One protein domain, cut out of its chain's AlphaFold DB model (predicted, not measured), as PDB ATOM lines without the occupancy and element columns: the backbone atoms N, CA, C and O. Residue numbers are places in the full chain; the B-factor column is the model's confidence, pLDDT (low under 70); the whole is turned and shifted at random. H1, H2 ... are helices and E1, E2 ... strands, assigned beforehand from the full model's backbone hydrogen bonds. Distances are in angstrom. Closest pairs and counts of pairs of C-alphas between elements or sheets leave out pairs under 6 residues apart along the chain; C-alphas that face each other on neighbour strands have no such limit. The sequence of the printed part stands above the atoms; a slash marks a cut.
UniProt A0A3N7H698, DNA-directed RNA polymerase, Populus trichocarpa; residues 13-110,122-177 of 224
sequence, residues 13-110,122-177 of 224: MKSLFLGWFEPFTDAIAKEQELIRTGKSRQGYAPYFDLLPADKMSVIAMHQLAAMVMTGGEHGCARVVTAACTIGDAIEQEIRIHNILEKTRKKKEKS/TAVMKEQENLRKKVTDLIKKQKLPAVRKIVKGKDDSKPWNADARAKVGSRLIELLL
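This is residues 13 to 110 and 122 to 177 of the 224 residues of the protein "DNA-directed RNA polymerase" of Populus trichocarpa (UniProt A0A3N7H698). A long helix, H4, joins two lobes: H3 and H7 pack on its first part, with H1 beyond them packed on both, and the helical hairpin of H5 and H6 packs on its later part. H7 crosses H4, and the small H2 lies near H7. The printed part has 154 residues with seven named helices and one named strand, in the order H1, H2, H3, E1, H4, H5, H6, H7, and is mostly helix. It is compact, with a radius of gyration of the C-alphas of 16.9 A, and spans 53 by 39 by 32 A.

H1, residues 13 to 36, touches H3, residues 53 to 70, at a steep tilt of 47 degrees, opposite ways; the closest C-alphas are those of Thr 25 and Ala 53, 5.4 A apart. H3 touches H1 with residues 53 to 61 alone. H2, residues 45 to 48, only just touches H7, residues 162 to 177, with 3 pairs of C-alphas within 8 A, the closest those of Phe 48 and Val 168 at 6.5 A. H7 also touches H1, at Phe 24 and Leu 176, whose C-alphas are closest at 5.9 A. H4, residues 79 to 110, and H7 are the hubs, touching 4 helices each. They touch about perpendicular, at 82 degrees, with the C-alphas of Ala 83 and Gly 169 closest at 4.1 A; H4 uses residues 79 to 91 alone. H3 touches H4 at a shallow tilt of 34 degrees, only just short of steep, with Ala 60 and Ile 86 closest, their C-alphas 5.8 A apart. H5, residues 122 to 140, touches H4 residues 99 to 106 at a steep tilt of 42 degrees; the C-alphas of Leu 100 and Arg 132 are closest at 6.0 A. H5 and H6, residues 144 to 154, form a helical hairpin at 21 degrees, with the C-alphas of Val 135 and Val 147 closest at 6.0 A. H5 and H7 are apart. Every O i to N i+4 pair is within hydrogen-bond range in H3, H5, H6 and H7, against 18 of 20 in H1 and 24 of 28 in H4; H2 is too short for such a pair.

H1 begins at C-alpha 13 (27.818, 91.635, 63.905), is 33.9 A long, and has a kink of 32 degrees near residue 20. H3 is 25.5 A long. E1, residues 76 to 78, pairs with no named strand. H4 measures 46.3 A, H5 26.8 A and H7 22.3 A, ending at C-alpha 177 (21.729, 84.712, 50.128).

The C-alphas farthest apart, those of His 74 and Thr 122, are 55.7 A apart. Residues 111 to 121 are not printed, and C-alphas 110 and 122 are 9.6 A apart across the cut. Of the links that are printed whole, none is long. Confidence is under 70 at residues 71 to 74, 102 to 110, 122 to 125 and 153 to 157.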
ATOM      1  N   MET A  13      27.557  91.582  65.349       71.44
ATOM      2  CA  MET A  13      27.818  91.635  63.905       71.44
ATOM      3  C   MET A  13      29.109  90.934  63.465       71.44
ATOM      4  O   MET A  13      29.158  90.316  62.409       71.44
ATOM      5  N   LYS A  14      30.176  91.006  64.257       76.88
ATOM      6  CA  LYS A  14      31.448  90.365  63.920       76.88
ATOM      7  C   LYS A  14      31.372  88.838  64.064       76.88
ATOM      8  O   LYS A  14      32.057  88.149  63.314       76.88
ATOM      9  N   SER A  15      30.556  88.306  64.982       79.19
ATOM     10  CA  SER A  15      30.335  86.853  65.069       79.19
ATOM     11  C   SER A  15      29.490  86.351  63.900       79.19
ATOM     12  O   SER A  15      29.815  85.311  63.335       79.19
ATOM     13  N   LEU A  16      28.493  87.130  63.463       81.69
ATOM     14  CA  LEU A  16      27.736  86.848  62.241       81.69
ATOM     15  C   LEU A  16      28.638  86.792  61.003       81.69
ATOM     16  O   LEU A  16      28.621  85.806  60.274       81.69
ATOM     17  N   PHE A  17      29.491  87.801  60.801       84.25
ATOM     18  CA  PHE A  17      30.443  87.805  59.685       84.25
ATOM     19  C   PHE A  17      31.385  86.604  59.717       84.25
ATOM     20  O   PHE A  17      31.656  86.014  58.678       84.25
ATOM     21  N   LEU A  18      31.882  86.227  60.895       84.31
ATOM     22  CA  LEU A  18      32.730  85.047  61.013       84.31
ATOM     23  C   LEU A  18      31.958  83.769  60.649       84.31
ATOM     24  O   LEU A  18      32.488  82.933  59.926       84.31
ATOM     25  N   GLY A  19      30.701  83.657  61.089       86.94
ATOM     26  CA  GLY A  19      29.833  82.519  60.785       86.94
ATOM     27  C   GLY A  19      29.444  82.401  59.309       86.94
ATOM     28  O   GLY A  19      29.256  81.294  58.816       86.94
ATOM     29  N   TRP A  20      29.344  83.514  58.579       92.00
ATOM     30  CA  TRP A  20      29.012  83.497  57.148       92.00
ATOM     31  C   TRP A  20      30.228  83.284  56.246       92.00
ATOM     32  O   TRP A  20      30.069  82.845  55.109       92.00
ATOM     33  N   PHE A  21      31.429  83.623  56.724       94.00
ATOM     34  CA  PHE A  21      32.623  83.694  55.888       94.00
ATOM     35  C   PHE A  21      32.997  82.350  55.256       94.00
ATOM     36  O   PHE A  21      33.178  82.289  54.041       94.00
ATOM     37  N   GLU A  22      33.098  81.285  56.052       94.62
ATOM     38  CA  GLU A  22      33.500  79.961  55.563       94.62
ATOM     39  C   GLU A  22      32.453  79.358  54.604       94.62
ATOM     40  O   GLU A  22      32.812  79.108  53.451       94.62
ATOM     41  N   PRO A  23      31.149  79.271  54.956       95.31
ATOM     42  CA  PRO A  23      30.123  78.779  54.032       95.31
ATOM     43  C   PRO A  23      30.063  79.549  52.710       95.31
ATOM     44  O   PRO A  23      29.858  78.967  51.644       95.31
ATOM     45  N   PHE A  24      30.239  80.872  52.760       96.94
ATOM     46  CA  PHE A  24      30.240  81.703  51.562       96.94
ATOM     47  C   PHE A  24      31.496  81.495  50.706       96.94
ATOM     48  O   PHE A  24      31.390  81.374  49.483       96.94
ATOM     49  N   THR A  25      32.665  81.389  51.342       97.31
ATOM     50  CA  THR A  25      33.935  81.114  50.660       97.31
ATOM     51  C   THR A  25      33.894  79.766  49.951       97.31
ATOM     52  O   THR A  25      34.259  79.688  48.777       97.31
ATOM     53  N   ASP A  26      33.371  78.732  50.607       97.69
ATOM     54  CA  ASP A  26      33.233  77.396  50.027       97.69
ATOM     55  C   ASP A  26      32.277  77.383  48.833       97.69
ATOM     56  O   ASP A  26      32.553  76.755  47.807       97.69
ATOM     57  N   ALA A  27      31.168  78.121  48.919       97.69
ATOM     58  CA  ALA A  27      30.228  78.250  47.813       97.69
ATOM     59  C   ALA A  27      30.862  78.946  46.593       97.69
ATOM     60  O   ALA A  27      30.658  78.506  45.458       97.69
ATOM     61  N   ILE A  28      31.681  79.982  46.812       97.94
ATOM     62  CA  ILE A  28      32.445  80.646  45.745       97.94
ATOM     63  C   ILE A  28      33.498  79.700  45.161       97.94
ATOM     64  O   ILE A  28      33.590  79.578  43.940       97.94
ATOM     65  N   ALA A  29      34.259  78.997  46.002       97.69
ATOM     66  CA  ALA A  29      35.283  78.053  45.561       97.69
ATOM     67  C   ALA A  29      34.682  76.910  44.726       97.69
ATOM     68  O   ALA A  29      35.245  76.509  43.703       97.69
ATOM     69  N   LYS A  30      33.496  76.429  45.110       96.75
ATOM     70  CA  LYS A  30      32.736  75.439  44.342       96.75
ATOM     71  C   LYS A  30      32.317  75.974  42.972       96.75
ATOM     72  O   LYS A  30      32.459  75.260  41.982       96.75
ATOM     73  N   GLU A  31      31.836  77.215  42.886       95.69
ATOM     74  CA  GLU A  31      31.521  77.853  41.597       95.69
ATOM     75  C   GLU A  31      32.776  77.989  40.718       95.69
ATOM     76  O   GLU A  31      32.747  77.660  39.534       95.69
ATOM     77  N   GLN A  32      33.903  78.401  41.301       96.06
ATOM     78  CA  GLN A  32      35.189  78.489  40.603       96.06
ATOM     79  C   GLN A  32      35.650  77.131  40.058       96.06
ATOM     80  O   GLN A  32      36.094  77.039  38.915       96.06
ATOM     81  N   GLU A  33      35.487  76.048  40.818       95.62
ATOM     82  CA  GLU A  33      35.778  74.689  40.345       95.62
ATOM     83  C   GLU A  33      34.876  74.275  39.168       95.62
ATOM     84  O   GLU A  33      35.339  73.689  38.185       95.62
ATOM     85  N   LEU A  34      33.586  74.623  39.207       94.19
ATOM     86  CA  LEU A  34      32.671  74.377  38.088       94.19
ATOM     87  C   LEU A  34      33.084  75.143  36.825       94.19
ATOM     88  O   LEU A  34      32.948  74.623  35.715       94.19
ATOM     89  N   ILE A  35      33.613  76.356  36.979       93.75
ATOM     90  CA  ILE A  35      34.164  77.148  35.874       93.75
ATOM     91  C   ILE A  35      35.434  76.490  35.322       93.75
ATOM     92  O   ILE A  35      35.518  76.259  34.115       93.75
ATOM     93  N   ARG A  36      36.388  76.116  36.188       92.19
ATOM     94  CA  ARG A  36      37.657  75.478  35.788       92.19
ATOM     95  C   ARG A  36      37.453  74.139  35.081       92.19
ATOM     96  O   ARG A  36      38.164  73.833  34.128       92.19
ATOM     97  N   THR A  37      36.443  73.374  35.487       91.81
ATOM     98  CA  THR A  37      36.064  72.104  34.840       91.81
ATOM     99  C   THR A  37      35.210  72.279  33.577       91.81
ATOM    100  O   THR A  37      34.798  71.288  32.975       91.81
ATOM    101  N   GLY A  38      34.919  73.518  33.159       87.56
ATOM    102  CA  GLY A  38      34.131  73.827  31.959       87.56
ATOM    103  C   GLY A  38      32.634  73.519  32.083       87.56
ATOM    104  O   GLY A  38      31.913  73.529  31.080       87.56
ATOM    105  N   LYS A  39      32.151  73.245  33.300       84.75
ATOM    106  CA  LYS A  39      30.750  72.912  33.601       84.75
ATOM    107  C   LYS A  39      29.864  74.153  33.749       84.75
ATOM    108  O   LYS A  39      28.647  74.039  33.633       84.75
ATOM    109  N   SER A  40      30.455  75.332  33.952       80.62
ATOM    110  CA  SER A  40      29.757  76.623  33.966       80.62
ATOM    111  C   SER A  40      30.062  77.413  32.688       80.62
ATOM    112  O   SER A  40      31.206  77.768  32.419       80.62
ATOM    113  N   ARG A  41      29.029  77.697  31.881       75.31
ATOM    114  CA  ARG A  41      29.112  78.537  30.661       75.31
ATOM    115  C   ARG A  41      28.498  79.924  30.863       75.31
ATOM    116  O   ARG A  41      28.046  80.565  29.917       75.31
ATOM    117  N   GLN A  42      28.419  80.360  32.115       87.88
ATOM    118  CA  GLN A  42      27.773  81.614  32.472       87.88
ATOM    119  C   GLN A  42      28.584  82.814  31.981       87.88
ATOM    120  O   GLN A  42      29.812  82.784  31.944       87.88
ATOM    121  N   GLY A  43      27.905  83.917  31.655       85.94
ATOM    122  CA  GLY A  43      28.563  85.125  31.139       85.94
ATOM    123  C   GLY A  43      29.553  85.783  32.113       85.94
ATOM    124  O   GLY A  43      30.383  86.575  31.679       85.94
ATOM    125  N   TYR A  44      29.487  85.461  33.411       90.94
ATOM    126  CA  TYR A  44      30.459  85.912  34.415       90.94
ATOM    127  C   TYR A  44      31.683  84.994  34.549       90.94
ATOM    128  O   TYR A  44      32.673  85.407  35.149       90.94
ATOM    129  N   ALA A  45      31.635  83.769  34.016       90.81
ATOM    130  CA  ALA A  45      32.647  82.740  34.251       90.81
ATOM    131  C   ALA A  45      34.090  83.192  33.936       90.81
ATOM    132  O   ALA A  45      34.956  82.965  34.781       90.81
ATOM    133  N   PRO A  46      34.371  83.919  32.828       90.12
ATOM    134  CA  PRO A  46      35.729  84.387  32.526       90.12
ATOM    135  C   PRO A  46      36.329  85.332  33.576       90.12
ATOM    136  O   PRO A  46      37.537  85.548  33.597       90.12
ATOM    137  N   TYR A  47      35.485  85.933  34.414       91.62
ATOM    138  CA  TYR A  47      35.863  86.953  35.386       91.62
ATOM    139  C   TYR A  47      35.921  86.420  36.820       91.62
ATOM    140  O   TYR A  47      36.604  86.991  37.667       91.62
ATOM    141  N   PHE A  48      35.188  85.342  37.098       92.69
ATOM    142  CA  PHE A  48      34.896  84.880  38.454       92.69
ATOM    143  C   PHE A  48      36.015  84.019  39.067       92.69
ATOM    144  O   PHE A  48      36.116  83.932  40.285       92.69
ATOM    145  N   ASP A  49      36.890  83.439  38.241       92.25
ATOM    146  CA  ASP A  49      38.057  82.640  38.670       92.25
ATOM    147  C   ASP A  49      39.368  83.463  38.710       92.25
ATOM    148  O   ASP A  49      40.465  82.935  38.862       92.25
ATOM    149  N   LEU A  50      39.280  84.791  38.556       91.62
ATOM    150  CA  LEU A  50      40.451  85.684  38.523       91.62
ATOM    151  C   LEU A  50      40.912  86.159  39.911       91.62
ATOM    152  O   LEU A  50      41.990  86.749  40.031       91.62
ATOM    153  N   LEU A  51      40.104  85.935  40.949       94.50
ATOM    154  CA  LEU A  51      40.414  86.294  42.330       94.50
ATOM    155  C   LEU A  51      40.166  85.093  43.250       94.50
ATOM    156  O   LEU A  51      39.141  84.434  43.100       94.50
ATOM    157  N   PRO A  52      41.047  84.823  44.226       95.62
ATOM    158  CA  PRO A  52      40.791  83.818  45.252       95.62
ATOM    159  C   PRO A  52      39.451  84.020  45.983       95.62
ATOM    160  O   PRO A  52      39.051  85.156  46.267       95.62
ATOM    161  N   ALA A  53      38.769  82.911  46.285       97.19
ATOM    162  CA  ALA A  53      37.431  82.899  46.881       97.19
ATOM    163  C   ALA A  53      37.350  83.635  48.230       97.19
ATOM    164  O   ALA A  53      36.383  84.350  48.490       97.19
ATOM    165  N   ASP A  54      38.381  83.518  49.068       96.06
ATOM    166  CA  ASP A  54      38.486  84.194  50.366       96.06
ATOM    167  C   ASP A  54      38.406  85.721  50.213       96.06
ATOM    168  O   ASP A  54      37.630  86.394  50.894       96.06
ATOM    169  N   LYS A  55      39.137  86.283  49.245       96.25
ATOM    170  CA  LYS A  55      39.129  87.725  48.961       96.25
ATOM    171  C   LYS A  55      37.790  88.188  48.401       96.25
ATOM    172  O   LYS A  55      37.290  89.234  48.818       96.25
ATOM    173  N   MET A  56      37.197  87.415  47.486       97.75
ATOM    174  CA  MET A  56      35.868  87.719  46.945       97.75
ATOM    175  C   MET A  56      34.819  87.765  48.058       97.75
ATOM    176  O   MET A  56      34.009  88.694  48.100       97.75
ATOM    177  N   SER A  57      34.889  86.807  48.985       97.00
ATOM    178  CA  SER A  57      33.972  86.688  50.116       97.00
ATOM    179  C   SER A  57      34.039  87.910  51.022       97.00
ATOM    180  O   SER A  57      33.028  88.577  51.241       97.00
ATOM    181  N   VAL A  58      35.247  88.275  51.471       95.81
ATOM    182  CA  VAL A  58      35.459  89.457  52.322       95.81
ATOM    183  C   VAL A  58      34.925  90.718  51.644       95.81
ATOM    184  O   VAL A  58      34.185  91.472  52.276       95.81
ATOM    185  N   ILE A  59      35.256  90.941  50.368       96.44
ATOM    186  CA  ILE A  59      34.829  92.137  49.629       96.44
ATOM    187  C   ILE A  59      33.306  92.206  49.526       96.44
ATOM    188  O   ILE A  59      32.722  93.239  49.852       96.44
ATOM    189  N   ALA A  60      32.657  91.123  49.093       96.50
ATOM    190  CA  ALA A  60      31.212  91.107  48.896       96.50
ATOM    191  C   ALA A  60      30.454  91.293  50.219       96.50
ATOM    192  O   ALA A  60      29.551  92.127  50.281       96.50
ATOM    193  N   MET A  61      30.864  90.597  51.285       93.81
ATOM    194  CA  MET A  61      30.241  90.719  52.608       93.81
ATOM    195  C   MET A  61      30.350  92.142  53.161       93.81
ATOM    196  O   MET A  61      29.350  92.724  53.578       93.81
ATOM    197  N   HIS A  62      31.552  92.728  53.128       92.25
ATOM    198  CA  HIS A  62      31.774  94.076  53.653       92.25
ATOM    199  C   HIS A  62      31.012  95.123  52.853       92.25
ATOM    200  O   HIS A  62      30.394  96.011  53.438       92.25
ATOM    201  N   GLN A  63      31.029  95.014  51.526       92.56
ATOM    202  CA  GLN A  63      30.364  95.987  50.677       92.56
ATOM    203  C   GLN A  63      28.847  95.926  50.847       92.56
ATOM    204  O   GLN A  63      28.198  96.965  50.970       92.56
ATOM    205  N   LEU A  64      28.276  94.722  50.892       89.62
ATOM    206  CA  LEU A  64      26.839  94.545  51.057       89.62
ATOM    207  C   LEU A  64      26.359  95.031  52.420       89.62
ATOM    208  O   LEU A  64      25.391  95.785  52.488       89.62
ATOM    209  N   ALA A  65      27.072  94.676  53.488       86.31
ATOM    210  CA  ALA A  65      26.751  95.156  54.822       86.31
ATOM    211  C   ALA A  65      26.892  96.675  54.939       86.31
ATOM    212  O   ALA A  65      26.015  97.311  55.508       86.31
ATOM    213  N   ALA A  66      27.936  97.276  54.356       86.19
ATOM    214  CA  ALA A  66      28.068  98.729  54.323       86.19
ATOM    215  C   ALA A  66      26.850  99.372  53.646       86.19
ATOM    216  O   ALA A  66      26.227 100.255  54.223       86.19
ATOM    217  N   MET A  67      26.446  98.883  52.469       87.00
ATOM    218  CA  MET A  67      25.280  99.414  51.753       87.00
ATOM    219  C   MET A  67      23.978  99.271  52.542       87.00
ATOM    220  O   MET A  67      23.186 100.207  52.569       87.00
ATOM    221  N   VAL A  68      23.772  98.133  53.202       81.94
ATOM    222  CA  VAL A  68      22.604  97.869  54.051       81.94
ATOM    223  C   VAL A  68      22.603  98.756  55.301       81.94
ATOM    224  O   VAL A  68      21.567  99.296  55.671       81.94
ATOM    225  N   MET A  69      23.758  98.938  55.947       75.50
ATOM    226  CA  MET A  69      23.875  99.668  57.214       75.50
ATOM    227  C   MET A  69      23.916 101.190  57.036       75.50
ATOM    228  O   MET A  69      23.478 101.915  57.923       75.50
ATOM    229  N   THR A  70      24.451 101.691  55.917       74.88
ATOM    230  CA  THR A  70      24.521 103.136  55.622       74.88
ATOM    231  C   THR A  70      23.419 103.612  54.677       74.88
ATOM    232  O   THR A  70      23.269 104.813  54.456       74.88
ATOM    233  N   GLY A  71      22.668 102.687  54.074       61.25
ATOM    234  CA  GLY A  71      21.534 103.002  53.220       61.25
ATOM    235  C   GLY A  71      20.385 103.550  54.058       61.25
ATOM    236  O   GLY A  71      19.860 102.857  54.922       61.25
ATOM    237  N   GLY A  72      19.951 104.785  53.790       57.56
ATOM    238  CA  GLY A  72      18.824 105.422  54.494       57.56
ATOM    239  C   GLY A  72      17.471 104.701  54.346       57.56
ATOM    240  O   GLY A  72      16.472 105.134  54.912       57.56
ATOM    241  N   GLU A  73      17.419 103.598  53.598       61.62
ATOM    242  CA  GLU A  73      16.240 102.769  53.368       61.62
ATOM    243  C   GLU A  73      16.154 101.615  54.388       61.62
ATOM    244  O   GLU A  73      16.087 100.465  53.989       61.62
ATOM    245  N   HIS A  74      16.146 101.893  55.698       67.19
ATOM    246  CA  HIS A  74      15.778 100.916  56.750       67.19
ATOM    247  C   HIS A  74      16.458  99.528  56.652       67.19
ATOM    248  O   HIS A  74      15.786  98.502  56.733       67.19
ATOM    249  N   GLY A  75      17.782  99.467  56.469       72.62
ATOM    250  CA  GLY A  75      18.468  98.172  56.362       72.62
ATOM    251  C   GLY A  75      18.282  97.487  55.005       72.62
ATOM    252  O   GLY A  75      18.415  96.263  54.909       72.62
ATOM    253  N   CYS A  76      17.967  98.261  53.961       79.94
ATOM    254  CA  CYS A  76      17.792  97.764  52.606       79.94
ATOM    255  C   CYS A  76      18.840  98.301  51.624       79.94
ATOM    256  O   CYS A  76      19.300  99.438  51.730       79.94
ATOM    257  N   ALA A  77      19.161  97.504  50.602       86.75
ATOM    258  CA  ALA A  77      19.971  97.936  49.462       86.75
ATOM    259  C   ALA A  77      19.300  97.584  48.126       86.75
ATOM    260  O   ALA A  77      18.773  96.486  47.945       86.75
ATOM    261  N   ARG A  78      19.351  98.496  47.145       89.44
ATOM    262  CA  ARG A  78      18.895  98.198  45.778       89.44
ATOM    263  C   ARG A  78      19.825  97.172  45.140       89.44
ATOM    264  O   ARG A  78      21.013  97.442  44.969       89.44
ATOM    265  N   VAL A  79      19.264  96.054  44.686       90.50
ATOM    266  CA  VAL A  79      20.028  94.898  44.179       90.50
ATOM    267  C   VAL A  79      20.940  95.271  43.014       90.50
ATOM    268  O   VAL A  79      22.114  94.920  43.015       90.50
ATOM    269  N   VAL A  80      20.437  96.048  42.049       91.81
ATOM    270  CA  VAL A  80      21.232  96.488  40.888       91.81
ATOM    271  C   VAL A  80      22.425  97.341  41.320       91.81
ATOM    272  O   VAL A  80      23.535  97.141  40.836       91.81
ATOM    273  N   THR A  81      22.212  98.274  42.253       91.69
ATOM    274  CA  THR A  81      23.295  99.107  42.786       91.69
ATOM    275  C   THR A  81      24.310  98.238  43.516       91.69
ATOM    276  O   THR A  81      25.501  98.344  43.240       91.69
ATOM    277  N   ALA A  82      23.838  97.327  44.370       93.44
ATOM    278  CA  ALA A  82      24.699  96.426  45.118       93.44
ATOM    279  C   ALA A  82      25.554  95.539  44.208       93.44
ATOM    280  O   ALA A  82      26.768  95.465  44.386       93.44
ATOM    281  N   ALA A  83      24.946  94.940  43.184       95.56
ATOM    282  CA  ALA A  83      25.638  94.102  42.215       95.56
ATOM    283  C   ALA A  83      26.722  94.881  41.458       95.56
ATOM    284  O   ALA A  83      27.863  94.429  41.378       95.56
ATOM    285  N   CYS A  84      26.407  96.076  40.950       95.12
ATOM    286  CA  CYS A  84      27.393  96.915  40.267       95.12
ATOM    287  C   CYS A  84      28.545  97.308  41.201       95.12
ATOM    288  O   CYS A  84      29.709  97.174  40.836       95.12
ATOM    289  N   THR A  85      28.228  97.745  42.420       94.88
ATOM    290  CA  THR A  85      29.212  98.209  43.403       94.88
ATOM    291  C   THR A  85      30.129  97.089  43.906       94.88
ATOM    292  O   THR A  85      31.324  97.324  44.095       94.88
ATOM    293  N   ILE A  86      29.612  95.870  44.080       96.81
ATOM    294  CA  ILE A  86      30.430  94.687  44.387       96.81
ATOM    295  C   ILE A  86      31.297  94.322  43.178       96.81
ATOM    296  O   ILE A  86      32.501  94.145  43.331       96.81
ATOM    297  N   GLY A  87      30.725  94.268  41.971       96.44
ATOM    298  CA  GLY A  87      31.469  93.953  40.749       96.44
ATOM    299  C   GLY A  87      32.620  94.926  40.470       96.44
ATOM    300  O   GLY A  87      33.720  94.493  40.134       96.44
ATOM    301  N   ASP A  88      32.399  96.229  40.677       94.62
ATOM    302  CA  ASP A  88      33.447  97.252  40.597       94.62
ATOM    303  C   ASP A  88      34.568  96.986  41.616       94.62
ATOM    304  O   ASP A  88      35.747  97.061  41.268       94.62
ATOM    305  N   ALA A  89      34.221  96.662  42.867       95.56
ATOM    306  CA  ALA A  89      35.203  96.380  43.913       95.56
ATOM    307  C   ALA A  89      36.047  95.135  43.591       95.56
ATOM    308  O   ALA A  89      37.268  95.175  43.739       95.56
ATOM    309  N   ILE A  90      35.417  94.072  43.082       96.44
ATOM    310  CA  ILE A  90      36.097  92.844  42.650       96.44
ATOM    311  C   ILE A  90      37.041  93.118  41.477       96.44
ATOM    312  O   ILE A  90      38.199  92.704  41.522       96.44
ATOM    313  N   GLU A  91      36.597  93.858  40.455       93.88
ATOM    314  CA  GLU A  91      37.467  94.229  39.334       93.88
ATOM    315  C   GLU A  91      38.688  95.018  39.830       93.88
ATOM    316  O   GLU A  91      39.816  94.740  39.423       93.88
ATOM    317  N   GLN A  92      38.491  95.996  40.722       91.44
ATOM    318  CA  GLN A  92      39.608  96.764  41.279       91.44
ATOM    319  C   GLN A  92      40.578  95.883  42.071       91.44
ATOM    320  O   GLN A  92      41.790  96.023  41.893       91.44
ATOM    321  N   GLU A  93      40.070  94.962  42.894       92.75
ATOM    322  CA  GLU A  93      40.919  94.042  43.647       92.75
ATOM    323  C   GLU A  93      41.710  93.123  42.715       92.75
ATOM    324  O   GLU A  93      42.910  92.973  42.907       92.75
ATOM    325  N   ILE A  94      41.105  92.579  41.655       91.31
ATOM    326  CA  ILE A  94      41.807  91.738  40.670       91.31
ATOM    327  C   ILE A  94      42.968  92.493  40.025       91.31
ATOM    328  O   ILE A  94      44.067  91.955  39.882       91.31
ATOM    329  N   ARG A  95      42.757  93.757  39.653       89.00
ATOM    330  CA  ARG A  95      43.808  94.581  39.045       89.00
ATOM    331  C   ARG A  95      44.969  94.815  40.014       89.00
ATOM    332  O   ARG A  95      46.132  94.674  39.633       89.00
ATOM    333  N   ILE A  96      44.663  95.139  41.273       88.69
ATOM    334  CA  ILE A  96      45.670  95.309  42.331       88.69
ATOM    335  C   ILE A  96      46.398  93.982  42.577       88.69
ATOM    336  O   ILE A  96      47.629  93.942  42.563       88.69
ATOM    337  N   HIS A  97      45.645  92.896  42.724       87.75
ATOM    338  CA  HIS A  97      46.142  91.543  42.928       87.75
ATOM    339  C   HIS A  97      47.112  91.125  41.824       87.75
ATOM    340  O   HIS A  97      48.221  90.683  42.113       87.75
ATOM    341  N   ASN A  98      46.754  91.356  40.560       85.31
ATOM    342  CA  ASN A  98      47.594  91.040  39.411       85.31
ATOM    343  C   ASN A  98      48.917  91.812  39.431       85.31
ATOM    344  O   ASN A  98      49.964  91.228  39.157       85.31
ATOM    345  N   ILE A  99      48.907  93.104  39.777       82.81
ATOM    346  CA  ILE A  99      50.138  93.904  39.889       82.81
ATOM    347  C   ILE A  99      51.030  93.374  41.022       82.81
ATOM    348  O   ILE A  99      52.252  93.282  40.869       82.81
ATOM    349  N   LEU A 100      50.438  92.984  42.152       82.50
ATOM    350  CA  LEU A 100      51.180  92.454  43.294       82.50
ATOM    351  C   LEU A 100      51.749  91.046  43.018       82.50
ATOM    352  O   LEU A 100      52.926  90.810  43.301       82.50
ATOM    353  N   GLU A 101      50.972  90.150  42.402       78.94
ATOM    354  CA  GLU A 101      51.334  88.744  42.151       78.94
ATOM    355  C   GLU A 101      52.229  88.534  40.922       78.94
ATOM    356  O   GLU A 101      53.191  87.762  40.995       78.94
ATOM    357  N   LYS A 102      52.021  89.268  39.813       67.62
ATOM    358  CA  LYS A 102      52.938  89.235  38.647       67.62
ATOM    359  C   LYS A 102      54.381  89.548  39.057       67.62
ATOM    360  O   LYS A 102      55.327  89.105  38.411       67.62
ATOM    361  N   THR A 103      54.555  90.309  40.134       56.28
ATOM    362  CA  THR A 103      55.862  90.716  40.668       56.28
ATOM    363  C   THR A 103      56.475  89.652  41.584       56.28
ATOM    364  O   THR A 103      57.697  89.555  41.675       56.28
ATOM    365  N   ARG A 104      55.649  88.815  42.229       59.06
ATOM    366  CA  ARG A 104      56.089  87.732  43.122       59.06
ATOM    367  C   ARG A 104      56.611  86.522  42.342       59.06
ATOM    368  O   ARG A 104      57.752  86.120  42.557       59.06
ATOM    369  N   LYS A 105      55.855  86.047  41.343       58.59
ATOM    370  CA  LYS A 105      56.255  84.913  40.477       58.59
ATOM    371  C   LYS A 105      57.556  85.172  39.703       58.59
ATOM    372  O   LYS A 105      58.304  84.243  39.407       58.59
ATOM    373  N   LYS A 106      57.852  86.437  39.378       55.38
ATOM    374  CA  LYS A 106      59.096  86.826  38.689       55.38
ATOM    375  C   LYS A 106      60.318  86.787  39.620       55.38
ATOM    376  O   LYS A 106      61.403  86.462  39.158       55.38
ATOM    377  N   LYS A 107      60.126  87.055  40.920       54.84
ATOM    378  CA  LYS A 107      61.172  86.999  41.956       54.84
ATOM    379  C   LYS A 107      61.551  85.558  42.330       54.84
ATOM    380  O   LYS A 107      62.717  85.281  42.584       54.84
ATOM    381  N   GLU A 108      60.580  84.644  42.306       55.69
ATOM    382  CA  GLU A 108      60.806  83.201  42.492       55.69
ATOM    383  C   GLU A 108      61.583  82.603  41.307       55.69
ATOM    384  O   GLU A 108      62.615  81.975  41.517       55.69
ATOM    385  N   LYS A 109      61.194  82.914  40.060       56.44
ATOM    386  CA  LYS A 109      61.936  82.474  38.860       56.44
ATOM    387  C   LYS A 109      63.366  83.024  38.777       56.44
ATOM    388  O   LYS A 109      64.254  82.324  38.307       56.44
ATOM    389  N   SER A 110      63.617  84.254  39.238       51.59
ATOM    390  CA  SER A 110      64.974  84.826  39.254       51.59
ATOM    391  C   SER A 110      65.889  84.241  40.331       51.59
ATOM    392  O   SER A 110      67.104  84.330  40.194       51.59
ATOM    393  N   THR A 122      66.187  92.758  33.757       57.81
ATOM    394  CA  THR A 122      66.535  93.291  35.085       57.81
ATOM    395  C   THR A 122      65.964  94.688  35.338       57.81
ATOM    396  O   THR A 122      65.503  94.969  36.447       57.81
ATOM    397  N   ALA A 123      65.929  95.552  34.318       61.81
ATOM    398  CA  ALA A 123      65.355  96.896  34.410       61.81
ATOM    399  C   ALA A 123      63.831  96.840  34.601       61.81
ATOM    400  O   ALA A 123      63.303  97.441  35.538       61.81
ATOM    401  N   VAL A 124      63.145  96.018  33.797       65.00
ATOM    402  CA  VAL A 124      61.699  95.771  33.923       65.00
ATOM    403  C   VAL A 124      61.368  95.160  35.290       65.00
ATOM    404  O   VAL A 124      60.370  95.521  35.906       65.00
ATOM    405  N   MET A 125      62.213  94.263  35.816       66.12
ATOM    406  CA  MET A 125      62.049  93.711  37.169       66.12
ATOM    407  C   MET A 125      62.190  94.763  38.273       66.12
ATOM    408  O   MET A 125      61.362  94.794  39.183       66.12
ATOM    409  N   LYS A 126      63.199  95.639  38.192       73.31
ATOM    410  CA  LYS A 126      63.398  96.725  39.166       73.31
ATOM    411  C   LYS A 126      62.256  97.740  39.128       73.31
ATOM    412  O   LYS A 126      61.776  98.152  40.184       73.31
ATOM    413  N   GLU A 127      61.785  98.119  37.940       75.88
ATOM    414  CA  GLU A 127      60.640  99.023  37.791       75.88
ATOM    415  C   GLU A 127      59.369  98.408  38.397       75.88
ATOM    416  O   GLU A 127      58.648  99.065  39.153       75.88
ATOM    417  N   GLN A 128      59.137  97.121  38.140       75.06
ATOM    418  CA  GLN A 128      58.000  96.379  38.672       75.06
ATOM    419  C   GLN A 128      58.068  96.220  40.208       75.06
ATOM    420  O   GLN A 128      57.057  96.370  40.896       75.06
ATOM    421  N   GLU A 129      59.254  95.989  40.784       76.75
ATOM    422  CA  GLU A 129      59.441  95.931  42.241       76.75
ATOM    423  C   GLU A 129      59.237  97.300  42.910       76.75
ATOM    424  O   GLU A 129      58.578  97.392  43.953       76.75
ATOM    425  N   ASN A 130      59.732  98.377  42.297       81.50
ATOM    426  CA  ASN A 130      59.490  99.743  42.760       81.50
ATOM    427  C   ASN A 130      58.000 100.096  42.712       81.50
ATOM    428  O   ASN A 130      57.475 100.711  43.645       81.50
ATOM    429  N   LEU A 131      57.294  99.652  41.668       81.56
ATOM    430  CA  LEU A 131      55.849  99.811  41.549       81.56
ATOM    431  C   LEU A 131      55.111  99.096  42.685       81.56
ATOM    432  O   LEU A 131      54.246  99.694  43.320       81.56
ATOM    433  N   ARG A 132      55.489  97.850  42.997       80.81
ATOM    434  CA  ARG A 132      54.913  97.086  44.114       80.81
ATOM    435  C   ARG A 132      55.112  97.795  45.449       80.81
ATOM    436  O   ARG A 132      54.153  97.902  46.217       80.81
ATOM    437  N   LYS A 133      56.323  98.290  45.728       86.25
ATOM    438  CA  LYS A 133      56.606  99.074  46.943       86.25
ATOM    439  C   LYS A 133      55.712 100.310  46.995       86.25
ATOM    440  O   LYS A 133      55.004 100.501  47.975       86.25
ATOM    441  N   LYS A 134      55.619 101.056  45.890       86.44
ATOM    442  CA  LYS A 134      54.773 102.253  45.787       86.44
ATOM    443  C   LYS A 134      53.287 101.955  46.000       86.44
ATOM    444  O   LYS A 134      52.633 102.681  46.742       86.44
ATOM    445  N   VAL A 135      52.748 100.898  45.389       85.69
ATOM    446  CA  VAL A 135      51.351 100.475  45.585       85.69
ATOM    447  C   VAL A 135      51.123 100.073  47.042       85.69
ATOM    448  O   VAL A 135      50.185 100.563  47.663       85.69
ATOM    449  N   THR A 136      52.019  99.267  47.614       86.94
ATOM    450  CA  THR A 136      51.930  98.821  49.013       86.94
ATOM    451  C   THR A 136      51.986 100.003  49.984       86.94
ATOM    452  O   THR A 136      51.176 100.086  50.905       86.94
ATOM    453  N   ASP A 137      52.887 100.957  49.760       89.75
ATOM    454  CA  ASP A 137      53.029 102.154  50.589       89.75
ATOM    455  C   ASP A 137      51.807 103.066  50.488       89.75
ATOM    456  O   ASP A 137      51.382 103.647  51.485       89.75
ATOM    457  N   LEU A 138      51.213 103.197  49.299       88.94
ATOM    458  CA  LEU A 138      49.993 103.978  49.114       88.94
ATOM    459  C   LEU A 138      48.776 103.309  49.758       88.94
ATOM    460  O   LEU A 138      47.954 104.025  50.325       88.94
ATOM    461  N   ILE A 139      48.682 101.976  49.723       87.62
ATOM    462  CA  ILE A 139      47.652 101.212  50.443       87.62
ATOM    463  C   ILE A 139      47.806 101.424  51.953       87.62
ATOM    464  O   ILE A 139      46.842 101.809  52.610       87.62
ATOM    465  N   LYS A 140      49.026 101.287  52.495       89.12
ATOM    466  CA  LYS A 140      49.321 101.557  53.917       89.12
ATOM    467  C   LYS A 140      48.966 102.987  54.327       89.12
ATOM    468  O   LYS A 140      48.456 103.209  55.415       89.12
ATOM    469  N   LYS A 141      49.206 103.954  53.438       90.25
ATOM    470  CA  LYS A 141      48.857 105.371  53.631       90.25
ATOM    471  C   LYS A 141      47.386 105.690  53.319       90.25
ATOM    472  O   LYS A 141      47.038 106.866  53.296       90.25
ATOM    473  N   GLN A 142      46.555 104.690  53.007       84.81
ATOM    474  CA  GLN A 142      45.146 104.838  52.610       84.81
ATOM    475  C   GLN A 142      44.913 105.804  51.426       84.81
ATOM    476  O   GLN A 142      43.824 106.339  51.228       84.81
ATOM    477  N   LYS A 143      45.919 106.011  50.565       87.62
ATOM    478  CA  LYS A 143      45.848 106.904  49.395       87.62
ATOM    479  C   LYS A 143      45.232 106.195  48.185       87.62
ATOM    480  O   LYS A 143      45.836 106.130  47.112       87.62
ATOM    481  N   LEU A 144      44.011 105.684  48.346       83.25
ATOM    482  CA  LEU A 144      43.298 104.900  47.327       83.25
ATOM    483  C   LEU A 144      43.173 105.599  45.956       83.25
ATOM    484  O   LEU A 144      43.371 104.928  44.941       83.25
ATOM    485  N   PRO A 145      42.935 106.927  45.856       85.06
ATOM    486  CA  PRO A 145      42.893 107.599  44.555       85.06
ATOM    487  C   PRO A 145      44.219 107.515  43.787       85.06
ATOM    488  O   PRO A 145      44.224 107.390  42.563       85.06
ATOM    489  N   ALA A 146      45.353 107.552  44.495       83.88
ATOM    490  CA  ALA A 146      46.672 107.421  43.885       83.88
ATOM    491  C   ALA A 146      46.943 105.981  43.429       83.88
ATOM    492  O   ALA A 146      47.492 105.786  42.346       83.88
ATOM    493  N   VAL A 147      46.496 104.983  44.204       82.94
ATOM    494  CA  VAL A 147      46.550 103.567  43.801       82.94
ATOM    495  C   VAL A 147      45.775 103.363  42.501       82.94
ATOM    496  O   VAL A 147      46.337 102.855  41.537       82.94
ATOM    497  N   ARG A 148      44.529 103.851  42.418       81.62
ATOM    498  CA  ARG A 148      43.695 103.727  41.208       81.62
ATOM    499  C   ARG A 148      44.353 104.332  39.966       81.62
ATOM    500  O   ARG A 148      44.303 103.726  38.900       81.62
ATOM    501  N   LYS A 149      45.000 105.500  40.092       83.62
ATOM    502  CA  LYS A 149      45.739 106.130  38.980       83.62
ATOM    503  C   LYS A 149      46.893 105.254  38.488       83.62
ATOM    504  O   LYS A 149      47.067 105.108  37.284       83.62
ATOM    505  N   ILE A 150      47.649 104.660  39.410       83.06
ATOM    506  CA  ILE A 150      48.769 103.770  39.077       83.06
ATOM    507  C   ILE A 150      48.268 102.496  38.397       83.06
ATOM    508  O   ILE A 150      48.800 102.109  37.361       83.06
ATOM    509  N   VAL A 151      47.231 101.875  38.958       79.62
ATOM    510  CA  VAL A 151      46.628 100.649  38.423       79.62
ATOM    511  C   VAL A 151      46.108 100.882  37.003       79.62
ATOM    512  O   VAL A 151      46.410 100.101  36.106       79.62
ATOM    513  N   LYS A 152      45.401 101.996  36.765       76.81
ATOM    514  CA  LYS A 152      44.865 102.356  35.443       76.81
ATOM    515  C   LYS A 152      45.952 102.591  34.387       76.81
ATOM    516  O   LYS A 152      45.694 102.363  33.215       76.81
ATOM    517  N   GLY A 153      47.129 103.075  34.783       68.81
ATOM    518  CA  GLY A 153      48.230 103.362  33.859       68.81
ATOM    519  C   GLY A 153      49.164 102.184  33.569       68.81
ATOM    520  O   GLY A 153      50.073 102.346  32.764       68.81
ATOM    521  N   LYS A 154      49.010 101.042  34.256       66.25
ATOM    522  CA  LYS A 154      49.929  99.890  34.153       66.25
ATOM    523  C   LYS A 154      49.245  98.560  33.853       66.25
ATOM    524  O   LYS A 154      49.924  97.626  33.443       66.25
ATOM    525  N   ASP A 155      47.946  98.442  34.109       63.09
ATOM    526  CA  ASP A 155      47.182  97.272  33.702       63.09
ATOM    527  C   ASP A 155      46.515  97.536  32.348       63.09
ATOM    528  O   ASP A 155      45.495  98.221  32.280       63.09
ATOM    529  N   ASP A 156      47.095  96.975  31.285       58.06
ATOM    530  CA  ASP A 156      46.581  97.064  29.909       58.06
ATOM    531  C   ASP A 156      45.286  96.255  29.704       58.06
ATOM    532  O   ASP A 156      44.721  96.225  28.607       58.06
ATOM    533  N   SER A 157      44.793  95.575  30.749       66.88
ATOM    534  CA  SER A 157      43.531  94.853  30.680       66.88
ATOM    535  C   SER A 157      42.362  95.822  30.459       66.88
ATOM    536  O   SER A 157      42.163  96.820  31.169       66.88
ATOM    537  N   LYS A 158      41.563  95.527  29.428       75.25
ATOM    538  CA  LYS A 158      40.362  96.299  29.116       75.25
ATOM    539  C   LYS A 158      39.424  96.274  30.331       75.25
ATOM    540  O   LYS A 158      39.144  95.187  30.842       75.25
ATOM    541  N   PRO A 159      38.908  97.432  30.789       81.81
ATOM    542  CA  PRO A 159      37.923  97.450  31.858       81.81
ATOM    543  C   PRO A 159      36.714  96.599  31.519       81.81
ATOM    544  O   PRO A 159      36.267  96.562  30.369       81.81
ATOM    545  N   TRP A 160      36.197  95.916  32.539       89.69
ATOM    546  CA  TRP A 160      34.988  95.125  32.385       89.69
ATOM    547  C   TRP A 160      33.845  96.054  31.990       89.69
ATOM    548  O   TRP A 160      33.753  97.194  32.455       89.69
ATOM    549  N   ASN A 161      32.969  95.580  31.108       90.56
ATOM    550  CA  ASN A 161      31.749  96.319  30.824       90.56
ATOM    551  C   ASN A 161      30.826  96.284  32.061       90.56
ATOM    552  O   ASN A 161      30.971  95.448  32.956       90.56
ATOM    553  N   ALA A 162      29.869  97.213  32.117       90.88
ATOM    554  CA  ALA A 162      28.943  97.301  33.246       90.88
ATOM    555  C   ALA A 162      28.150  95.996  33.455       90.88
ATOM    556  O   ALA A 162      27.918  95.595  34.591       90.88
ATOM    557  N   ASP A 163      27.801  95.313  32.363       92.50
ATOM    558  CA  ASP A 163      27.097  94.029  32.379       92.50
ATOM    559  C   ASP A 163      27.902  92.915  33.073       92.50
ATOM    560  O   ASP A 163      27.377  92.238  33.953       92.50
ATOM    561  N   ALA A 164      29.191  92.757  32.763       93.06
ATOM    562  CA  ALA A 164      30.051  91.756  33.395       93.06
ATOM    563  C   ALA A 164      30.184  91.996  34.902       93.06
ATOM    564  O   ALA A 164      30.054  91.062  35.692       93.06
ATOM    565  N   ARG A 165      30.372  93.256  35.312       94.62
ATOM    566  CA  ARG A 165      30.434  93.631  36.735       94.62
ATOM    567  C   ARG A 165      29.131  93.314  37.446       94.62
ATOM    568  O   ARG A 165      29.155  92.702  38.510       94.62
ATOM    569  N   ALA A 166      28.005  93.687  36.838       95.88
ATOM    570  CA  ALA A 166      26.692  93.397  37.386       95.88
ATOM    571  C   ALA A 166      26.476  91.883  37.518       95.88
ATOM    572  O   ALA A 166      26.007  91.439  38.560       95.88
ATOM    573  N   LYS A 167      26.874  91.074  36.528       96.06
ATOM    574  CA  LYS A 167      26.755  89.607  36.580       96.06
ATOM    575  C   LYS A 167      27.618  88.980  37.678       96.06
ATOM    576  O   LYS A 167      27.107  88.163  38.437       96.06
ATOM    577  N   VAL A 168      28.884  89.388  37.805       97.06
ATOM    578  CA  VAL A 168      29.781  88.922  38.882       97.06
ATOM    579  C   VAL A 168      29.214  89.297  40.251       97.06
ATOM    580  O   VAL A 168      29.077  88.436  41.118       97.06
ATOM    581  N   GLY A 169      28.822  90.560  40.437       97.00
ATOM    582  CA  GLY A 169      28.248  91.023  41.697       97.00
ATOM    583  C   GLY A 169      26.917  90.354  42.032       97.00
ATOM    584  O   GLY A 169      26.698  89.983  43.179       97.00
ATOM    585  N   SER A 170      26.053  90.132  41.038       96.31
ATOM    586  CA  SER A 170      24.768  89.445  41.231       96.31
ATOM    587  C   SER A 170      24.975  88.000  41.660       96.31
ATOM    588  O   SER A 170      24.298  87.547  42.577       96.31
ATOM    589  N   ARG A 171      25.941  87.294  41.059       96.94
ATOM    590  CA  ARG A 171      26.258  85.920  41.458       96.94
ATOM    591  C   ARG A 171      26.799  85.850  42.886       96.94
ATOM    592  O   ARG A 171      26.400  84.968  43.635       96.94
ATOM    593  N   LEU A 172      27.664  86.786  43.280       97.44
ATOM    594  CA  LEU A 172      28.161  86.862  44.659       97.44
ATOM    595  C   LEU A 172      27.039  87.136  45.661       97.44
ATOM    596  O   LEU A 172      27.002  86.508  46.712       97.44
ATOM    597  N   ILE A 173      26.114  88.038  45.323       95.94
ATOM    598  CA  ILE A 173      24.922  88.288  46.137       95.94
ATOM    599  C   ILE A 173      24.105  86.996  46.252       95.94
ATOM    600  O   ILE A 173      23.811  86.574  47.361       95.94
ATOM    601  N   GLU A 174      23.801  86.330  45.137       95.56
ATOM    602  CA  GLU A 174      23.033  85.080  45.114       95.56
ATOM    603  C   GLU A 174      23.635  83.992  46.014       95.56
ATOM    604  O   GLU A 174      22.922  83.406  46.826       95.56
ATOM    605  N   LEU A 175      24.946  83.763  45.913       96.56
ATOM    606  CA  LEU A 175      25.653  82.810  46.767       96.56
ATOM    607  C   LEU A 175      25.569  83.212  48.246       96.56
ATOM    608  O   LEU A 175      25.334  82.358  49.092       96.56
ATOM    609  N   LEU A 176      25.686  84.503  48.560       93.75
ATOM    610  CA  LEU A 176      25.583  84.993  49.933       93.75
ATOM    611  C   LEU A 176      24.162  84.849  50.507       93.75
ATOM    612  O   LEU A 176      24.024  84.531  51.684       93.75
ATOM    613  N   LEU A 177      23.105  85.021  49.698       91.94
ATOM    614  CA  LEU A 177      21.729  84.712  50.128       91.94
ATOM    615  C   LEU A 177      21.561  83.240  50.511       91.94
ATOM    616  O   LEU A 177      20.777  82.927  51.401       91.94
TER     617      LEU A 177